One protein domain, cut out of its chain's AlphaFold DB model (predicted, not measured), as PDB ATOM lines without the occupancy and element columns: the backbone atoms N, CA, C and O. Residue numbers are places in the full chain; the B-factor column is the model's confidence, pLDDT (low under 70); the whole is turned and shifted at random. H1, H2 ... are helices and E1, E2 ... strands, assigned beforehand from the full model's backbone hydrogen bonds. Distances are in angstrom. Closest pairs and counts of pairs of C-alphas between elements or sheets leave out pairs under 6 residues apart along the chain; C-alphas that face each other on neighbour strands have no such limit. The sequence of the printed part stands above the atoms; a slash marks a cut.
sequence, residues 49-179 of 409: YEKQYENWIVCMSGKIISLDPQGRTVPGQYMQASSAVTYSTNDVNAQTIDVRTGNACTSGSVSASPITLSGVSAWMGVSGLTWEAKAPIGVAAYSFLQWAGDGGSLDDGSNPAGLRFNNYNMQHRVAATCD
ATOM      1  N   TYR A  49      37.864  62.365  16.505       79.19
ATOM      2  CA  TYR A  49      39.187  62.152  17.085       79.19
ATOM      3  C   TYR A  49      39.172  62.525  18.563       79.19
ATOM      4  O   TYR A  49      39.014  63.700  18.907       79.19
ATOM      5  N   GLU A  50      39.357  61.534  19.432       72.81
ATOM      6  CA  GLU A  50      39.481  61.759  20.864       72.81
ATOM      7  C   GLU A  50      40.927  62.095  21.218       72.81
ATOM      8  O   GLU A  50      41.845  61.285  21.076       72.81
ATOM      9  N   LYS A  51      41.123  63.317  21.708       71.00
ATOM     10  CA  LYS A  51      42.450  63.860  21.973       71.00
ATOM     11  C   LYS A  51      43.103  63.237  23.204       71.00
ATOM     12  O   LYS A  51      44.318  63.088  23.208       71.00
ATOM     13  N   GLN A  52      42.333  62.862  24.230       69.00
ATOM     14  CA  GLN A  52      42.896  62.274  25.453       69.00
ATOM     15  C   GLN A  52      43.586  60.932  25.189       69.00
ATOM     16  O   GLN A  52      44.615  60.632  25.789       69.00
ATOM     17  N   TYR A  53      43.001  60.137  24.300       72.25
ATOM     18  CA  TYR A  53      43.480  58.805  23.948       72.25
ATOM     19  C   TYR A  53      44.254  58.777  22.628       72.25
ATOM     20  O   TYR A  53      44.709  57.718  22.205       72.25
ATOM     21  N   GLU A  54      44.382  59.939  21.983       77.75
ATOM     22  CA  GLU A  54      45.004  60.128  20.673       77.75
ATOM     23  C   GLU A  54      44.483  59.157  19.599       77.75
ATOM     24  O   GLU A  54      45.212  58.778  18.679       77.75
ATOM     25  N   ASN A  55      43.205  58.777  19.690       80.69
ATOM     26  CA  ASN A  55      42.599  57.775  18.823       80.69
ATOM     27  C   ASN A  55      41.252  58.220  18.251       80.69
ATOM     28  O   ASN A  55      40.526  59.030  18.825       80.69
ATOM     29  N   TRP A  56      40.910  57.644  17.107       85.81
ATOM     30  CA  TRP A  56      39.624  57.798  16.463       85.81
ATOM     31  C   TRP A  56      38.551  56.927  17.108       85.81
ATOM     32  O   TRP A  56      38.785  55.785  17.506       85.81
ATOM     33  N   ILE A  57      37.344  57.470  17.144       86.31
ATOM     34  CA  ILE A  57      36.118  56.774  17.505       86.31
ATOM     35  C   ILE A  57      35.345  56.451  16.232       86.31
ATOM     36  O   ILE A  57      35.245  57.271  15.315       86.31
ATOM     37  N   VAL A  58      34.796  55.241  16.200       88.81
ATOM     38  CA  VAL A  58      33.991  54.721  15.086       88.81
ATOM     39  C   VAL A  58      32.510  54.599  15.446       88.81
ATOM     40  O   VAL A  58      31.659  54.639  14.565       88.81
ATOM     41  N   CYS A  59      32.178  54.496  16.736       89.06
ATOM     42  CA  CYS A  59      30.800  54.495  17.228       89.06
ATOM     43  C   CYS A  59      30.733  55.224  18.570       89.06
ATOM     44  O   CYS A  59      31.547  54.958  19.448       89.06
ATOM     45  N   MET A  60      29.783  56.137  18.747       85.69
ATOM     46  CA  MET A  60      29.622  56.874  20.006       85.69
ATOM     47  C   MET A  60      28.709  56.133  20.988       85.69
ATOM     48  O   MET A  60      27.875  55.321  20.582       85.69
ATOM     49  N   SER A  61      28.846  56.432  22.281       85.50
ATOM     50  CA  SER A  61      27.943  55.916  23.317       85.50
ATOM     51  C   SER A  61      26.474  56.259  23.020       85.50
ATOM     52  O   SER A  61      26.164  57.316  22.473       85.50
ATOM     53  N   GLY A  62      25.558  55.349  23.361       83.38
ATOM     54  CA  GLY A  62      24.109  55.499  23.180       83.38
ATOM     55  C   GLY A  62      23.580  55.208  21.769       83.38
ATOM     56  O   GLY A  62      22.361  55.191  21.574       83.38
ATOM     57  N   LYS A  63      24.457  54.975  20.781       86.56
ATOM     58  CA  LYS A  63      24.056  54.618  19.412       86.56
ATOM     59  C   LYS A  63      23.530  53.186  19.363       86.56
ATOM     60  O   LYS A  63      24.068  52.298  20.027       86.56
ATOM     61  N   ILE A  64      22.505  52.957  18.546       87.62
ATOM     62  CA  ILE A  64      22.003  51.608  18.258       87.62
ATOM     63  C   ILE A  64      23.103  50.838  17.524       87.62
ATOM     64  O   ILE A  64      23.764  51.397  16.646       87.62
ATOM     65  N   ILE A  65      23.314  49.573  17.883       88.81
ATOM     66  CA  ILE A  65      24.367  48.732  17.302       88.81
ATOM     67  C   ILE A  65      23.824  47.407  16.777       88.81
ATOM     68  O   ILE A  65      22.874  46.826  17.303       88.81
ATOM     69  N   SER A  66      24.477  46.923  15.731       88.62
ATOM     70  CA  SER A  66      24.219  45.660  15.052       88.62
ATOM     71  C   SER A  66      25.540  44.930  14.794       88.62
ATOM     72  O   SER A  66      26.599  45.371  15.252       88.62
ATOM     73  N   LEU A  67      25.473  43.808  14.082       88.75
ATOM     74  CA  LEU A  67      26.607  42.980  13.709       88.75
ATOM     75  C   LEU A  67      26.821  42.948  12.206       88.75
ATOM     76  O   LEU A  67      25.870  42.866  11.428       88.75
ATOM     77  N   ASP A  68      28.089  42.975  11.813       88.19
ATOM     78  CA  ASP A  68      28.496  42.649  10.456       88.19
ATOM     79  C   ASP A  68      28.481  41.119  10.220       88.19
ATOM     80  O   ASP A  68      28.334  40.333  11.165       88.19
ATOM     81  N   PRO A  69      28.647  40.656   8.968       86.12
ATOM     82  CA  PRO A  69      28.682  39.228   8.646       86.12
ATOM     83  C   PRO A  69      29.775  38.416   9.361       86.12
ATOM     84  O   PRO A  69      29.709  37.189   9.363       86.12
ATOM     85  N   GLN A  70      30.780  39.070   9.950       83.81
ATOM     86  CA  GLN A  70      31.856  38.436  10.716       83.81
ATOM     87  C   GLN A  70      31.628  38.513  12.235       83.81
ATOM     88  O   GLN A  70      32.492  38.091  13.002       83.81
ATOM     89  N   GLY A  71      30.475  39.022  12.685       85.81
ATOM     90  CA  GLY A  71      30.145  39.161  14.105       85.81
ATOM     91  C   GLY A  71      30.793  40.373  14.778       85.81
ATOM     92  O   GLY A  71      30.837  40.439  16.006       85.81
ATOM     93  N   ARG A  72      31.298  41.345  14.010       87.75
ATOM     94  CA  ARG A  72      31.838  42.594  14.561       87.75
ATOM     95  C   ARG A  72      30.737  43.608  14.788       87.75
ATOM     96  O   ARG A  72      29.787  43.694  14.016       87.75
ATOM     97  N   THR A  73      30.899  44.411  15.828       90.12
ATOM     98  CA  THR A  73      29.924  45.431  16.198       90.12
ATOM     99  C   THR A  73      30.011  46.623  15.257       90.12
ATOM    100  O   THR A  73      31.094  47.155  15.001       90.12
ATOM    101  N   VAL A  74      28.857  47.061  14.765       91.19
ATOM    102  CA  VAL A  74      28.717  48.188  13.842       91.19
ATOM    103  C   VAL A  74      27.533  49.071  14.242       91.19
ATOM    104  O   VAL A  74      26.583  48.569  14.845       91.19
ATOM    105  N   PRO A  75      27.549  50.377  13.927       90.94
ATOM    106  CA  PRO A  75      26.381  51.237  14.107       90.94
ATOM    107  C   PRO A  75      25.151  50.725  13.337       90.94
ATOM    108  O   PRO A  75      25.267  50.227  12.214       90.94
ATOM    109  N   GLY A  76      23.968  50.877  13.932       86.56
ATOM    110  CA  GLY A  76      22.690  50.383  13.411       86.56
ATOM    111  C   GLY A  76      22.305  50.948  12.042       86.56
ATOM    112  O   GLY A  76      21.631  50.256  11.283       86.56
ATOM    113  N   GLN A  77      22.799  52.133  11.664       86.38
ATOM    114  CA  GLN A  77      22.567  52.724  10.336       86.38
ATOM    115  C   GLN A  77      22.962  51.797   9.186       86.38
ATOM    116  O   GLN A  77      22.324  51.790   8.136       86.38
ATOM    117  N   TYR A  78      24.003  50.979   9.377       87.38
ATOM    118  CA  TYR A  78      24.473  50.086   8.326       87.38
ATOM    119  C   TYR A  78      23.490  48.947   8.055       87.38
ATOM    120  O   TYR A  78      23.567  48.300   7.015       87.38
ATOM    121  N   MET A  79      22.508  48.732   8.932       79.19
ATOM    122  CA  MET A  79      21.439  47.780   8.668       79.19
ATOM    123  C   MET A  79      20.479  48.209   7.558       79.19
ATOM    124  O   MET A  79      19.747  47.374   7.024       79.19
ATOM    125  N   GLN A  80      20.418  49.499   7.238       76.19
ATOM    126  CA  GLN A  80      19.461  49.990   6.260       76.19
ATOM    127  C   GLN A  80      19.834  49.522   4.848       76.19
ATOM    128  O   GLN A  80      21.011  49.403   4.501       76.19
ATOM    129  N   ALA A  81      18.829  49.251   4.012       68.19
ATOM    130  CA  ALA A  81      19.031  48.671   2.681       68.19
ATOM    131  C   ALA A  81      19.870  49.563   1.739       68.19
ATOM    132  O   ALA A  81      20.561  49.051   0.857       68.19
ATOM    133  N   SER A  82      19.830  50.882   1.942       71.69
ATOM    134  CA  SER A  82      20.588  51.909   1.211       71.69
ATOM    135  C   SER A  82      21.952  52.231   1.831       71.69
ATOM    136  O   SER A  82      22.643  53.126   1.341       71.69
ATOM    137  N   SER A  83      22.348  51.528   2.896       82.31
ATOM    138  CA  SER A  83      23.560  51.842   3.649       82.31
ATOM    139  C   SER A  83      24.807  51.859   2.767       82.31
ATOM    140  O   SER A  83      25.080  50.956   1.963       82.31
ATOM    141  N   ALA A  84      25.585  52.924   2.931       87.31
ATOM    142  CA  ALA A  84      26.804  53.137   2.184       87.31
ATOM    143  C   ALA A  84      27.919  53.686   3.075       87.31
ATOM    144  O   ALA A  84      27.681  54.284   4.123       87.31
ATOM    145  N   VAL A  85      29.153  53.467   2.635       89.75
ATOM    146  CA  VAL A  85      30.368  53.901   3.322       89.75
ATOM    147  C   VAL A  85      31.139  54.864   2.445       89.75
ATOM    148  O   VAL A  85      31.431  54.563   1.290       89.75
ATOM    149  N   THR A  86      31.539  55.993   3.016       90.50
ATOM    150  CA  THR A  86      32.448  56.938   2.371       90.50
ATOM    151  C   THR A  86      33.715  57.031   3.201       90.50
ATOM    152  O   THR A  86      33.661  57.421   4.364       90.50
ATOM    153  N   TYR A  87      34.849  56.677   2.601       92.31
ATOM    154  CA  TYR A  87      36.159  56.844   3.222       92.31
ATOM    155  C   TYR A  87      36.727  58.232   2.937       92.31
ATOM    156  O   TYR A  87      36.567  58.779   1.846       92.31
ATOM    157  N   SER A  88      37.442  58.765   3.916       90.50
ATOM    158  CA  SER A  88      38.097  60.067   3.916       90.50
ATOM    159  C   SER A  88      39.617  59.927   4.049       90.50
ATOM    160  O   SER A  88      40.157  58.850   4.301       90.50
ATOM    161  N   THR A  89      40.342  61.041   3.941       89.81
ATOM    162  CA  THR A  89      41.788  61.067   4.227       89.81
ATOM    163  C   THR A  89      42.104  60.641   5.663       89.81
ATOM    164  O   THR A  89      43.158  60.055   5.909       89.81
ATOM    165  N   ASN A  90      41.200  60.895   6.615       89.00
ATOM    166  CA  ASN A  90      41.398  60.473   7.998       89.00
ATOM    167  C   ASN A  90      41.394  58.945   8.118       89.00
ATOM    168  O   ASN A  90      42.220  58.412   8.848       89.00
ATOM    169  N   ASP A  91      40.569  58.246   7.337       90.00
ATOM    170  CA  ASP A  91      40.527  56.778   7.300       90.00
ATOM    171  C   ASP A  91      41.826  56.171   6.776       90.00
ATOM    172  O   ASP A  91      42.312  55.174   7.305       90.00
ATOM    173  N   VAL A  92      42.428  56.806   5.767       89.25
ATOM    174  CA  VAL A  92      43.740  56.409   5.238       89.25
ATOM    175  C   VAL A  92      44.820  56.576   6.305       89.25
ATOM    176  O   VAL A  92      45.612  55.666   6.535       89.25
ATOM    177  N   ASN A  93      44.833  57.719   6.997       87.56
ATOM    178  CA  ASN A  93      45.801  57.992   8.063       87.56
ATOM    179  C   ASN A  93      45.629  57.043   9.254       87.56
ATOM    180  O   ASN A  93      46.611  56.630   9.867       87.56
ATOM    181  N   ALA A  94      44.384  56.690   9.554       84.62
ATOM    182  CA  ALA A  94      44.004  55.751  10.596       84.62
ATOM    183  C   ALA A  94      44.119  54.281  10.141       84.62
ATOM    184  O   ALA A  94      43.803  53.367  10.897       84.62
ATOM    185  N   GLN A  95      44.564  54.047   8.901       88.56
ATOM    186  CA  GLN A  95      44.732  52.740   8.268       88.56
ATOM    187  C   GLN A  95      43.470  51.866   8.207       88.56
ATOM    188  O   GLN A  95      43.624  50.657   8.031       88.56
ATOM    189  N   THR A  96      42.257  52.439   8.316       90.44
ATOM    190  CA  THR A  96      40.940  51.755   8.260       90.44
ATOM    191  C   THR A  96      40.899  50.693   7.159       90.44
ATOM    192  O   THR A  96      41.484  50.895   6.106       90.44
ATOM    193  N   ILE A  97      40.239  49.554   7.374       91.94
ATOM    194  CA  ILE A  97      40.185  48.492   6.357       91.94
ATOM    195  C   ILE A  97      39.156  48.830   5.271       91.94
ATOM    196  O   ILE A  97      38.008  49.146   5.562       91.94
ATOM    197  N   ASP A  98      39.539  48.726   4.000       91.50
ATOM    198  CA  ASP A  98      38.612  48.882   2.882       91.50
ATOM    199  C   ASP A  98      37.694  47.658   2.806       91.50
ATOM    200  O   ASP A  98      38.138  46.535   2.530       91.50
ATOM    201  N   VAL A  99      36.396  47.896   3.002       90.44
ATOM    202  CA  VAL A  99      35.344  46.871   3.037       90.44
ATOM    203  C   VAL A  99      35.325  45.957   1.805       90.44
ATOM    204  O   VAL A  99      34.887  44.813   1.898       90.44
ATOM    205  N   ARG A 100      35.828  46.418   0.652       88.12
ATOM    206  CA  ARG A 100      35.835  45.647  -0.604       88.12
ATOM    207  C   ARG A 100      37.035  44.719  -0.731       88.12
ATOM    208  O   ARG A 100      36.960  43.722  -1.442       88.12
ATOM    209  N   THR A 101      38.163  45.096  -0.132       88.38
ATOM    210  CA  THR A 101      39.453  44.440  -0.403       88.38
ATOM    211  C   THR A 101      40.040  43.730   0.807       88.38
ATOM    212  O   THR A 101      40.861  42.840   0.617       88.38
ATOM    213  N   GLY A 102      39.652  44.119   2.026       88.25
ATOM    214  CA  GLY A 102      40.270  43.614   3.255       88.25
ATOM    215  C   GLY A 102      41.655  44.193   3.546       88.25
ATOM    216  O   GLY A 102      42.276  43.806   4.525       88.25
ATOM    217  N   ASN A 103      42.145  45.129   2.727       89.56
ATOM    218  CA  ASN A 103      43.414  45.819   2.955       89.56
ATOM    219  C   ASN A 103      43.177  47.209   3.549       89.56
ATOM    220  O   ASN A 103      42.096  47.776   3.397       89.56
ATOM    221  N   ALA A 104      44.204  47.790   4.171       89.31
ATOM    222  CA  ALA A 104      44.150  49.171   4.643       89.31
ATOM    223  C   ALA A 104      43.784  50.144   3.505       89.31
ATOM    224  O   ALA A 104      44.291  50.039   2.383       89.31
ATOM    225  N   CYS A 105      42.913  51.102   3.811       90.69
ATOM    226  CA  CYS A 105      42.493  52.160   2.913       90.69
ATOM    227  C   CYS A 105      43.718  52.919   2.405       90.69
ATOM    228  O   CYS A 105      44.593  53.330   3.165       90.69
ATOM    229  N   THR A 106      43.749  53.148   1.098       90.31
ATOM    230  CA  THR A 106      44.764  53.983   0.449       90.31
ATOM    231  C   THR A 106      44.138  55.298  -0.001       90.31
ATOM    232  O   THR A 106      42.918  55.459   0.033       90.31
ATOM    233  N   SER A 107      44.937  56.245  -0.498       86.31
ATOM    234  CA  SER A 107      44.390  57.454  -1.133       86.31
ATOM    235  C   SER A 107      43.424  57.137  -2.284       86.31
ATOM    236  O   SER A 107      42.494  57.902  -2.512       86.31
ATOM    237  N   GLY A 108      43.593  55.996  -2.964       81.06
ATOM    238  CA  GLY A 108      42.658  55.502  -3.981       81.06
ATOM    239  C   GLY A 108      41.373  54.883  -3.417       81.06
ATOM    240  O   GLY A 108      40.405  54.723  -4.156       81.06
ATOM    241  N   SER A 109      41.336  54.547  -2.123       81.06
ATOM    242  CA  SER A 109      40.124  54.090  -1.428       81.06
ATOM    243  C   SER A 109      39.186  55.249  -1.082       81.06
ATOM    244  O   SER A 109      37.976  55.032  -0.993       81.06
ATOM    245  N   VAL A 110      39.721  56.469  -0.929       82.62
ATOM    246  CA  VAL A 110      38.941  57.699  -0.721       82.62
ATOM    247  C   VAL A 110      38.067  57.921  -1.951       82.62
ATOM    248  O   VAL A 110      38.535  58.336  -3.010       82.62
ATOM    249  N   SER A 111      36.790  57.581  -1.827       66.25
ATOM    250  CA  SER A 111      35.843  57.630  -2.935       66.25
ATOM    251  C   SER A 111      34.977  58.876  -2.801       66.25
ATOM    252  O   SER A 111      34.389  59.113  -1.752       66.25
ATOM    253  N   ALA A 112      34.863  59.661  -3.876       61.91
ATOM    254  CA  ALA A 112      33.908  60.773  -3.936       61.91
ATOM    255  C   ALA A 112      32.445  60.284  -3.953       61.91
ATOM    256  O   ALA A 112      31.530  61.055  -3.677       61.91
ATOM    257  N   SER A 113      32.229  59.005  -4.283       78.62
ATOM    258  CA  SER A 113      30.926  58.342  -4.266       78.62
ATOM    259  C   SER A 113      30.871  57.290  -3.151       78.62
ATOM    260  O   SER A 113      31.825  56.515  -3.028       78.62
ATOM    261  N   PRO A 114      29.776  57.225  -2.370       85.69
ATOM    262  CA  PRO A 114      29.604  56.219  -1.325       85.69
ATOM    263  C   PRO A 114      29.643  54.782  -1.870       85.69
ATOM    264  O   PRO A 114      29.103  54.491  -2.937       85.69
ATOM    265  N   ILE A 115      30.259  53.870  -1.119       88.62
ATOM    266  CA  ILE A 115      30.305  52.430  -1.390       88.62
ATOM    267  C   ILE A 115      29.053  51.791  -0.790       88.62
ATOM    268  O   ILE A 115      28.959  51.668   0.429       88.62
ATOM    269  N   THR A 116      28.102  51.362  -1.618       89.25
ATOM    270  CA  THR A 116      26.904  50.648  -1.151       89.25
ATOM    271  C   THR A 116      27.274  49.272  -0.594       89.25
ATOM    272  O   THR A 116      27.835  48.442  -1.314       89.25
ATOM    273  N   LEU A 117      26.937  49.007   0.672       88.56
ATOM    274  CA  LEU A 117      27.373  47.794   1.375       88.56
ATOM    275  C   LEU A 117      26.787  46.511   0.779       88.56
ATOM    276  O   LEU A 117      27.502  45.522   0.632       88.56
ATOM    277  N   SER A 118      25.524  46.540   0.347       84.50
ATOM    278  CA  SER A 118      24.866  45.402  -0.315       84.50
ATOM    279  C   SER A 118      25.521  44.999  -1.645       84.50
ATOM    280  O   SER A 118      25.349  43.869  -2.096       84.50
ATOM    281  N   GLY A 119      26.303  45.893  -2.261       83.81
ATOM    282  CA  GLY A 119      27.074  45.615  -3.474       83.81
ATOM    283  C   GLY A 119      28.436  44.956  -3.222       83.81
ATOM    284  O   GLY A 119      29.122  44.596  -4.180       83.81
ATOM    285  N   VAL A 120      28.855  44.800  -1.962       87.44
ATOM    286  CA  VAL A 120      30.145  44.194  -1.611       87.44
ATOM    287  C   VAL A 120      30.023  42.669  -1.625       87.44
ATOM    288  O   VAL A 120      29.417  42.066  -0.741       87.44
ATOM    289  N   SER A 121      30.629  42.039  -2.634       84.75
ATOM    290  CA  SER A 121      30.595  40.582  -2.849       84.75
ATOM    291  C   SER A 121      31.758  39.806  -2.213       84.75
ATOM    292  O   SER A 121      31.728  38.574  -2.166       84.75
ATOM    293  N   ALA A 122      32.785  40.516  -1.742       86.44
ATOM    294  CA  ALA A 122      33.933  39.968  -1.027       86.44
ATOM    295  C   ALA A 122      34.191  40.794   0.240       86.44
ATOM    296  O   ALA A 122      35.066  41.662   0.269       86.44
ATOM    297  N   TRP A 123      33.373  40.565   1.268       88.19
ATOM    298  CA  TRP A 123      33.396  41.337   2.510       88.19
ATOM    299  C   TRP A 123      34.766  41.263   3.192       88.19
ATOM    300  O   TRP A 123      35.213  40.187   3.591       88.19
ATOM    301  N   MET A 124      35.446  42.411   3.284       88.25
ATOM    302  CA  MET A 124      36.836  42.534   3.744       88.25
ATOM    303  C   MET A 124      37.777  41.503   3.099       88.25
ATOM    304  O   MET A 124      38.595  40.878   3.767       88.25
ATOM    305  N   GLY A 125      37.645  41.292   1.786       84.50
ATOM    306  CA  GLY A 125      38.504  40.370   1.035       84.50
ATOM    307  C   GLY A 125      38.140  38.888   1.188       84.50
ATOM    308  O   GLY A 125      38.734  38.042   0.515       84.50
ATOM    309  N   VAL A 126      37.133  38.547   1.999       84.94
ATOM    310  CA  VAL A 126      36.621  37.177   2.118       84.94
ATOM    311  C   VAL A 126      35.622  36.912   0.993       84.94
ATOM    312  O   VAL A 126      34.493  37.398   0.999       84.94
ATOM    313  N   SER A 127      36.045  36.129   0.002       84.44
ATOM    314  CA  SER A 127      35.206  35.777  -1.149       84.44
ATOM    315  C   SER A 127      33.977  34.967  -0.731       84.44
ATOM    316  O   SER A 127      34.094  34.007   0.029       84.44
ATOM    317  N   GLY A 128      32.804  35.326  -1.261       81.94
ATOM    318  CA  GLY A 128      31.543  34.630  -0.979       81.94
ATOM    319  C   GLY A 128      30.862  35.054   0.324       81.94
ATOM    320  O   GLY A 128      29.752  34.598   0.589       81.94
ATOM    321  N   LEU A 129      31.484  35.945   1.104       84.94
ATOM    322  CA  LEU A 129      30.837  36.632   2.212       84.94
ATOM    323  C   LEU A 129      30.273  37.961   1.697       84.94
ATOM    324  O   LEU A 129      31.025  38.831   1.258       84.94
ATOM    325  N   THR A 130      28.951  38.102   1.729       84.25
ATOM    326  CA  THR A 130      28.238  39.322   1.329       84.25
ATOM    327  C   THR A 130      27.745  40.075   2.555       84.25
ATOM    328  O   THR A 130      27.509  39.468   3.602       84.25
ATOM    329  N   TRP A 131      27.540  41.387   2.422       84.50
ATOM    330  CA  TRP A 131      26.842  42.148   3.455       84.50
ATOM    331  C   TRP A 131      25.446  41.576   3.697       84.50
ATOM    332  O   TRP A 131      24.667  41.382   2.764       84.50
ATOM    333  N   GLU A 132      25.126  41.352   4.964       78.19
ATOM    334  CA  GLU A 132      23.787  41.018   5.414       78.19
ATOM    335  C   GLU A 132      23.540  41.796   6.702       78.19
ATOM    336  O   GLU A 132      24.173  41.537   7.726       78.19
ATOM    337  N   ALA A 133      22.633  42.767   6.638       66.75
ATOM    338  CA  ALA A 133      22.215  43.528   7.800       66.75
ATOM    339  C   ALA A 133      21.635  42.584   8.865       66.75
ATOM    340  O   ALA A 133      20.592  41.963   8.651       66.75
ATOM    341  N   LYS A 134      22.294  42.472  10.021       77.56
ATOM    342  CA  LYS A 134      21.742  41.744  11.170       77.56
ATOM    343  C   LYS A 134      20.788  42.636  11.950       77.56
ATOM    344  O   LYS A 134      20.903  43.853  11.894       77.56
ATOM    345  N   ALA A 135      19.827  42.042  12.658       78.25
ATOM    346  CA  ALA A 135      18.981  42.794  13.587       78.25
ATOM    347  C   ALA A 135      19.852  43.456  14.670       78.25
ATOM    348  O   ALA A 135      20.926  42.922  14.971       78.25
ATOM    349  N   PRO A 136      19.436  44.586  15.267       83.25
ATOM    350  CA  PRO A 136      20.246  45.213  16.289       83.25
ATOM    351  C   PRO A 136      20.330  44.303  17.496       83.25
ATOM    352  O   PRO A 136      19.380  43.600  17.844       83.25
ATOM    353  N   ILE A 137      21.484  44.357  18.135       81.75
ATOM    354  CA  ILE A 137      21.789  43.541  19.303       81.75
ATOM    355  C   ILE A 137      21.693  44.345  20.595       81.75
ATOM    356  O   ILE A 137      21.659  43.763  21.669       81.75
ATOM    357  N   GLY A 138      21.644  45.674  20.506       83.31
ATOM    358  CA  GLY A 138      21.542  46.552  21.660       83.31
ATOM    359  C   GLY A 138      22.049  47.949  21.345       83.31
ATOM    360  O   GLY A 138      21.965  48.423  20.210       83.31
ATOM    361  N   VAL A 139      22.589  48.605  22.367       86.19
ATOM    362  CA  VAL A 139      23.083  49.985  22.293       86.19
ATOM    363  C   VAL A 139      24.515  50.062  22.798       86.19
ATOM    364  O   VAL A 139      24.899  49.321  23.699       86.19
ATOM    365  N   ALA A 140      25.333  50.930  22.209       86.38
ATOM    366  CA  ALA A 140      26.708  51.129  22.641       86.38
ATOM    367  C   ALA A 140      26.747  51.704  24.067       86.38
ATOM    368  O   ALA A 140      26.352  52.848  24.292       86.38
ATOM    369  N   ALA A 141      27.253  50.931  25.030       79.69
ATOM    370  CA  ALA A 141      27.398  51.372  26.421       79.69
ATOM    371  C   ALA A 141      28.342  52.583  26.546       79.69
ATOM    372  O   ALA A 141      28.142  53.497  27.336       79.69
ATOM    373  N   TYR A 142      29.395  52.587  25.735       80.75
ATOM    374  CA  TYR A 142      30.452  53.589  25.697       80.75
ATOM    375  C   TYR A 142      30.910  53.773  24.252       80.75
ATOM    376  O   TYR A 142      30.576  52.966  23.385       80.75
ATOM    377  N   SER A 143      31.698  54.810  23.986       85.56
ATOM    378  CA  SER A 143      32.252  55.021  22.650       85.56
ATOM    379  C   SER A 143      33.250  53.920  22.279       85.56
ATOM    380  O   SER A 143      34.103  53.520  23.079       85.56
ATOM    381  N   PHE A 144      33.123  53.413  21.059       88.44
ATOM    382  CA  PHE A 144      33.985  52.396  20.482       88.44
ATOM    383  C   PHE A 144      35.096  53.058  19.689       88.44
ATOM    384  O   PHE A 144      34.862  53.807  18.735       88.44
ATOM    385  N   LEU A 145      36.314  52.752  20.092       88.00
ATOM    386  CA  LEU A 145      37.518  53.166  19.411       88.00
ATOM    387  C   LEU A 145      37.679  52.399  18.106       88.00
ATOM    388  O   LEU A 145      37.168  51.290  17.940       88.00
ATOM    389  N   GLN A 146      38.409  53.000  17.177       88.00
ATOM    390  CA  GLN A 146      38.791  52.325  15.954       88.00
ATOM    391  C   GLN A 146      39.554  51.043  16.303       88.00
ATOM    392  O   GLN A 146      40.536  51.067  17.050       88.00
ATOM    393  N   TRP A 147      39.073  49.922  15.768       87.12
ATOM    394  CA  TRP A 147      39.680  48.626  16.021       87.12
ATOM    395  C   TRP A 147      41.105  48.590  15.478       87.12
ATOM    396  O   TRP A 147      41.336  49.012  14.352       87.12
ATOM    397  N   ALA A 148      42.075  48.107  16.250       83.75
ATOM    398  CA  ALA A 148      43.473  48.094  15.820       83.75
ATOM    399  C   ALA A 148      43.804  46.936  14.865       83.75
ATOM    400  O   ALA A 148      44.811  47.005  14.156       83.75
ATOM    401  N   GLY A 149      42.973  45.895  14.846       82.38
ATOM    402  CA  GLY A 149      43.177  44.722  14.015       82.38
ATOM    403  C   GLY A 149      42.888  44.943  12.536       82.38
ATOM    404  O   GLY A 149      42.237  45.915  12.135       82.38
ATOM    405  N   ASP A 150      43.436  44.052  11.716       79.69
ATOM    406  CA  ASP A 150      43.329  44.079  10.256       79.69
ATOM    407  C   ASP A 150      42.050  43.427   9.714       79.69
ATOM    408  O   ASP A 150      41.797  43.420   8.510       79.69
ATOM    409  N   GLY A 151      41.219  42.898  10.603       75.94
ATOM    410  CA  GLY A 151      39.991  42.233  10.253       75.94
ATOM    411  C   GLY A 151      40.158  40.806   9.715       75.94
ATOM    412  O   GLY A 151      39.162  40.218   9.274       75.94
ATOM    413  N   GLY A 152      41.367  40.243   9.752       78.38
ATOM    414  CA  GLY A 152      41.691  38.908   9.263       78.38
ATOM    415  C   GLY A 152      41.287  37.765  10.201       78.38
ATOM    416  O   GLY A 152      40.690  37.947  11.257       78.38
ATOM    417  N   SER A 153      41.637  36.536   9.820       73.25
ATOM    418  CA  SER A 153      41.348  35.324  10.608       73.25
ATOM    419  C   SER A 153      42.214  35.173  11.864       73.25
ATOM    420  O   SER A 153      41.878  34.388  12.747       73.25
ATOM    421  N   LEU A 154      43.326  35.908  11.933       74.00
ATOM    422  CA  LEU A 154      44.208  35.989  13.102       74.00
ATOM    423  C   LEU A 154      43.859  37.170  14.017       74.00
ATOM    424  O   LEU A 154      44.497  37.344  15.054       74.00
ATOM    425  N   ASP A 155      42.864  37.969  13.633       75.56
ATOM    426  CA  ASP A 155      42.389  39.131  14.370       75.56
ATOM    427  C   ASP A 155      41.355  38.710  15.428       75.56
ATOM    428  O   ASP A 155      40.151  38.924  15.299       75.56
ATOM    429  N   ASP A 156      41.845  38.027  16.467       73.00
ATOM    430  CA  ASP A 156      41.077  37.593  17.646       73.00
ATOM    431  C   ASP A 156      41.236  38.563  18.839       73.00
ATOM    432  O   ASP A 156      40.850  38.264  19.982       73.00
ATOM    433  N   GLY A 157      41.856  39.718  18.571       71.69
ATOM    434  CA  GLY A 157      42.265  40.744  19.526       71.69
ATOM    435  C   GLY A 157      43.363  40.315  20.499       71.69
ATOM    436  O   GLY A 157      43.929  41.154  21.193       71.69
ATOM    437  N   SER A 158      43.648  39.023  20.626       73.12
ATOM    438  CA  SER A 158      44.558  38.463  21.632       73.12
ATOM    439  C   SER A 158      45.949  38.233  21.046       73.12
ATOM    440  O   SER A 158      46.954  38.352  21.749       73.12
ATOM    441  N   ASN A 159      46.013  37.925  19.750       71.00
ATOM    442  CA  ASN A 159      47.241  37.727  19.011       71.00
ATOM    443  C   ASN A 159      47.744  39.054  18.410       71.00
ATOM    444  O   ASN A 159      47.095  39.612  17.522       71.00
ATOM    445  N   PRO A 160      48.934  39.547  18.805       70.62
ATOM    446  CA  PRO A 160      49.478  40.790  18.264       70.62
ATOM    447  C   PRO A 160      49.783  40.718  16.761       70.62
ATOM    448  O   PRO A 160      49.916  41.757  16.127       70.62
ATOM    449  N   ALA A 161      49.881  39.518  16.175       72.56
ATOM    450  CA  ALA A 161      50.128  39.349  14.744       72.56
ATOM    451  C   ALA A 161      48.975  39.848  13.853       72.56
ATOM    452  O   ALA A 161      49.221  40.137  12.686       72.56
ATOM    453  N   GLY A 162      47.749  39.939  14.385       72.25
ATOM    454  CA  GLY A 162      46.589  40.497  13.677       72.25
ATOM    455  C   GLY A 162      46.426  42.012  13.848       72.25
ATOM    456  O   GLY A 162      45.504  42.592  13.283       72.25
ATOM    457  N   LEU A 163      47.292  42.669  14.633       76.50
ATOM    458  CA  LEU A 163      47.203  44.103  14.911       76.50
ATOM    459  C   LEU A 163      48.021  44.918  13.906       76.50
ATOM    460  O   LEU A 163      49.176  44.612  13.616       76.50
ATOM    461  N   ARG A 164      47.446  46.027  13.434       79.56
ATOM    462  CA  ARG A 164      48.126  46.982  12.539       79.56
ATOM    463  C   ARG A 164      49.128  47.868  13.276       79.56
ATOM    464  O   ARG A 164      50.078  48.372  12.682       79.56
ATOM    465  N   PHE A 165      48.923  48.045  14.580       75.12
ATOM    466  CA  PHE A 165      49.718  48.923  15.429       75.12
ATOM    467  C   PHE A 165      50.457  48.127  16.509       75.12
ATOM    468  O   PHE A 165      49.871  47.326  17.233       75.12
ATOM    469  N   ASN A 166      51.757  48.390  16.649       65.88
ATOM    470  CA  ASN A 166      52.576  47.824  17.719       65.88
ATOM    471  C   ASN A 166      52.402  48.624  19.015       65.88
ATOM    472  O   ASN A 166      52.320  49.850  18.975       65.88
ATOM    473  N   ASN A 167      52.433  47.939  20.166       57.28
ATOM    474  CA  ASN A 167      52.339  48.556  21.500       57.28
ATOM    475  C   ASN A 167      51.054  49.384  21.710       57.28
ATOM    476  O   ASN A 167      51.033  50.370  22.447       57.28
ATOM    477  N   TYR A 168      49.985  48.980  21.027       60.81
ATOM    478  CA  TYR A 168      48.700  49.646  21.054       60.81
ATOM    479  C   TYR A 168      47.811  48.987  22.105       60.81
ATOM    480  O   TYR A 168      47.389  47.847  21.935       60.81
ATOM    481  N   ASN A 169      47.579  49.666  23.227       54.59
ATOM    482  CA  ASN A 169      46.818  49.109  24.344       54.59
ATOM    483  C   ASN A 169      45.542  49.907  24.576       54.59
ATOM    484  O   ASN A 169      45.470  50.689  25.524       54.59
ATOM    485  N   MET A 170      44.548  49.733  23.708       68.88
ATOM    486  CA  MET A 170      43.244  50.347  23.926       68.88
ATOM    487  C   MET A 170      42.098  49.460  23.444       68.88
ATOM    488  O   MET A 170      42.097  48.991  22.315       68.88
ATOM    489  N   GLN A 171      41.137  49.262  24.354       70.38
ATOM    490  CA  GLN A 171      39.821  48.641  24.173       70.38
ATOM    491  C   GLN A 171      39.827  47.339  23.354       70.38
ATOM    492  O   GLN A 171      39.452  47.308  22.190       70.38
ATOM    493  N   HIS A 172      40.220  46.240  24.004       66.06
ATOM    494  CA  HIS A 172      40.262  44.905  23.394       66.06
ATOM    495  C   HIS A 172      38.890  44.440  22.888       66.06
ATOM    496  O   HIS A 172      38.793  43.857  21.813       66.06
ATOM    497  N   ARG A 173      37.832  44.684  23.668       78.75
ATOM    498  CA  ARG A 173      36.487  44.134  23.455       78.75
ATOM    499  C   ARG A 173      35.427  45.161  23.844       78.75
ATOM    500  O   ARG A 173      35.618  45.935  24.791       78.75
ATOM    501  N   VAL A 174      34.333  45.211  23.088       80.62
ATOM    502  CA  VAL A 174      33.223  46.140  23.323       80.62
ATOM    503  C   VAL A 174      31.982  45.423  23.834       80.62
ATOM    504  O   VAL A 174      31.727  44.275  23.483       80.62
ATOM    505  N   ALA A 175      31.215  46.123  24.663       77.50
ATOM    506  CA  ALA A 175      29.963  45.646  25.223       77.50
ATOM    507  C   ALA A 175      28.789  46.494  24.721       77.50
ATOM    508  O   ALA A 175      28.897  47.714  24.557       77.50
ATOM    509  N   ALA A 176      27.658  45.827  24.522       75.38
ATOM    510  CA  ALA A 176      26.360  46.445  24.292       75.38
ATOM    511  C   ALA A 176      25.596  46.579  25.617       75.38
ATOM    512  O   ALA A 176      25.906  45.888  26.575       75.38
ATOM    513  N   THR A 177      24.569  47.411  25.682       74.75
ATOM    514  CA  THR A 177      23.493  47.312  26.679       74.75
ATOM    515  C   THR A 177      22.267  46.688  26.016       74.75
ATOM    516  O   THR A 177      21.934  47.099  24.905       74.75
ATOM    517  N   CYS A 178      21.590  45.749  26.686       66.25
ATOM    518  CA  CYS A 178      20.331  45.098  26.269       66.25
ATOM    519  C   CYS A 178      19.337  45.142  27.439       66.25
ATOM    520  O   CYS A 178      19.791  45.019  28.565       66.25
ATOM    521  N   ASP A 179      18.027  45.302  27.214       66.06
ATOM    522  CA  ASP A 179      17.015  45.332  28.300       66.06
ATOM    523  C   ASP A 179      17.104  46.524  29.283       66.06
ATOM    524  O   ASP A 179      16.687  46.424  30.438       66.06
TER     525      ASP A 179
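AT A GLANCE: This is residues 49 to 179 of the 409 residues of an uncharacterized protein of Tenericutes bacterium (UniProt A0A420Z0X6). What shape is it? It has little regular structure: a rounded body of loops, with a small sheet of E3, E2 and E4 towards one end, H1 beside it and H2 towards the other end. What builds it? The printed part has 131 residues, 24 in named elements, in the order E1 E2 E3 H1 H2 E4, class mixed; it is compact, radius of gyration of the C-alphas 14.4 A, spans 39 by 35 by 28 A.

IN THESE COORDINATES: Where is the sheet? E2 is residues 64 to 67, 10.8 A long; E3 is 73 to 75; E4 is 138 to 140, ending at C-alpha 140 (26.708, 51.129, 22.641). What else is named? E1, residues 55 to 59, is 12.3 A long from C-alpha 55 (42.599, 57.775, 18.823); H1 is 76 to 79, H2 89 to 93.

HOW THE PARTS SIT: How do strands pair? E2 and E3 are an antiparallel hairpin, N 66 and O 74 2.8 A apart, within hydrogen-bond range. E2 and E4 meet only at a point; E1 pairs with no named strand. And the helices? H1 is on the sheet, the closest C-alphas of E2 and H1, Ile 65 and Gly 76, being 4.5 A apart; H2 is not on it. In H2 the O i to N i+4 pair is within hydrogen-bond range; H1 is too short for one.

THE WHOLE: Is it unbroken? The printed part has no cut; the link H2 to E4 is long. Where is confidence low? Thirteen residues are under 70, among them 166 to 170.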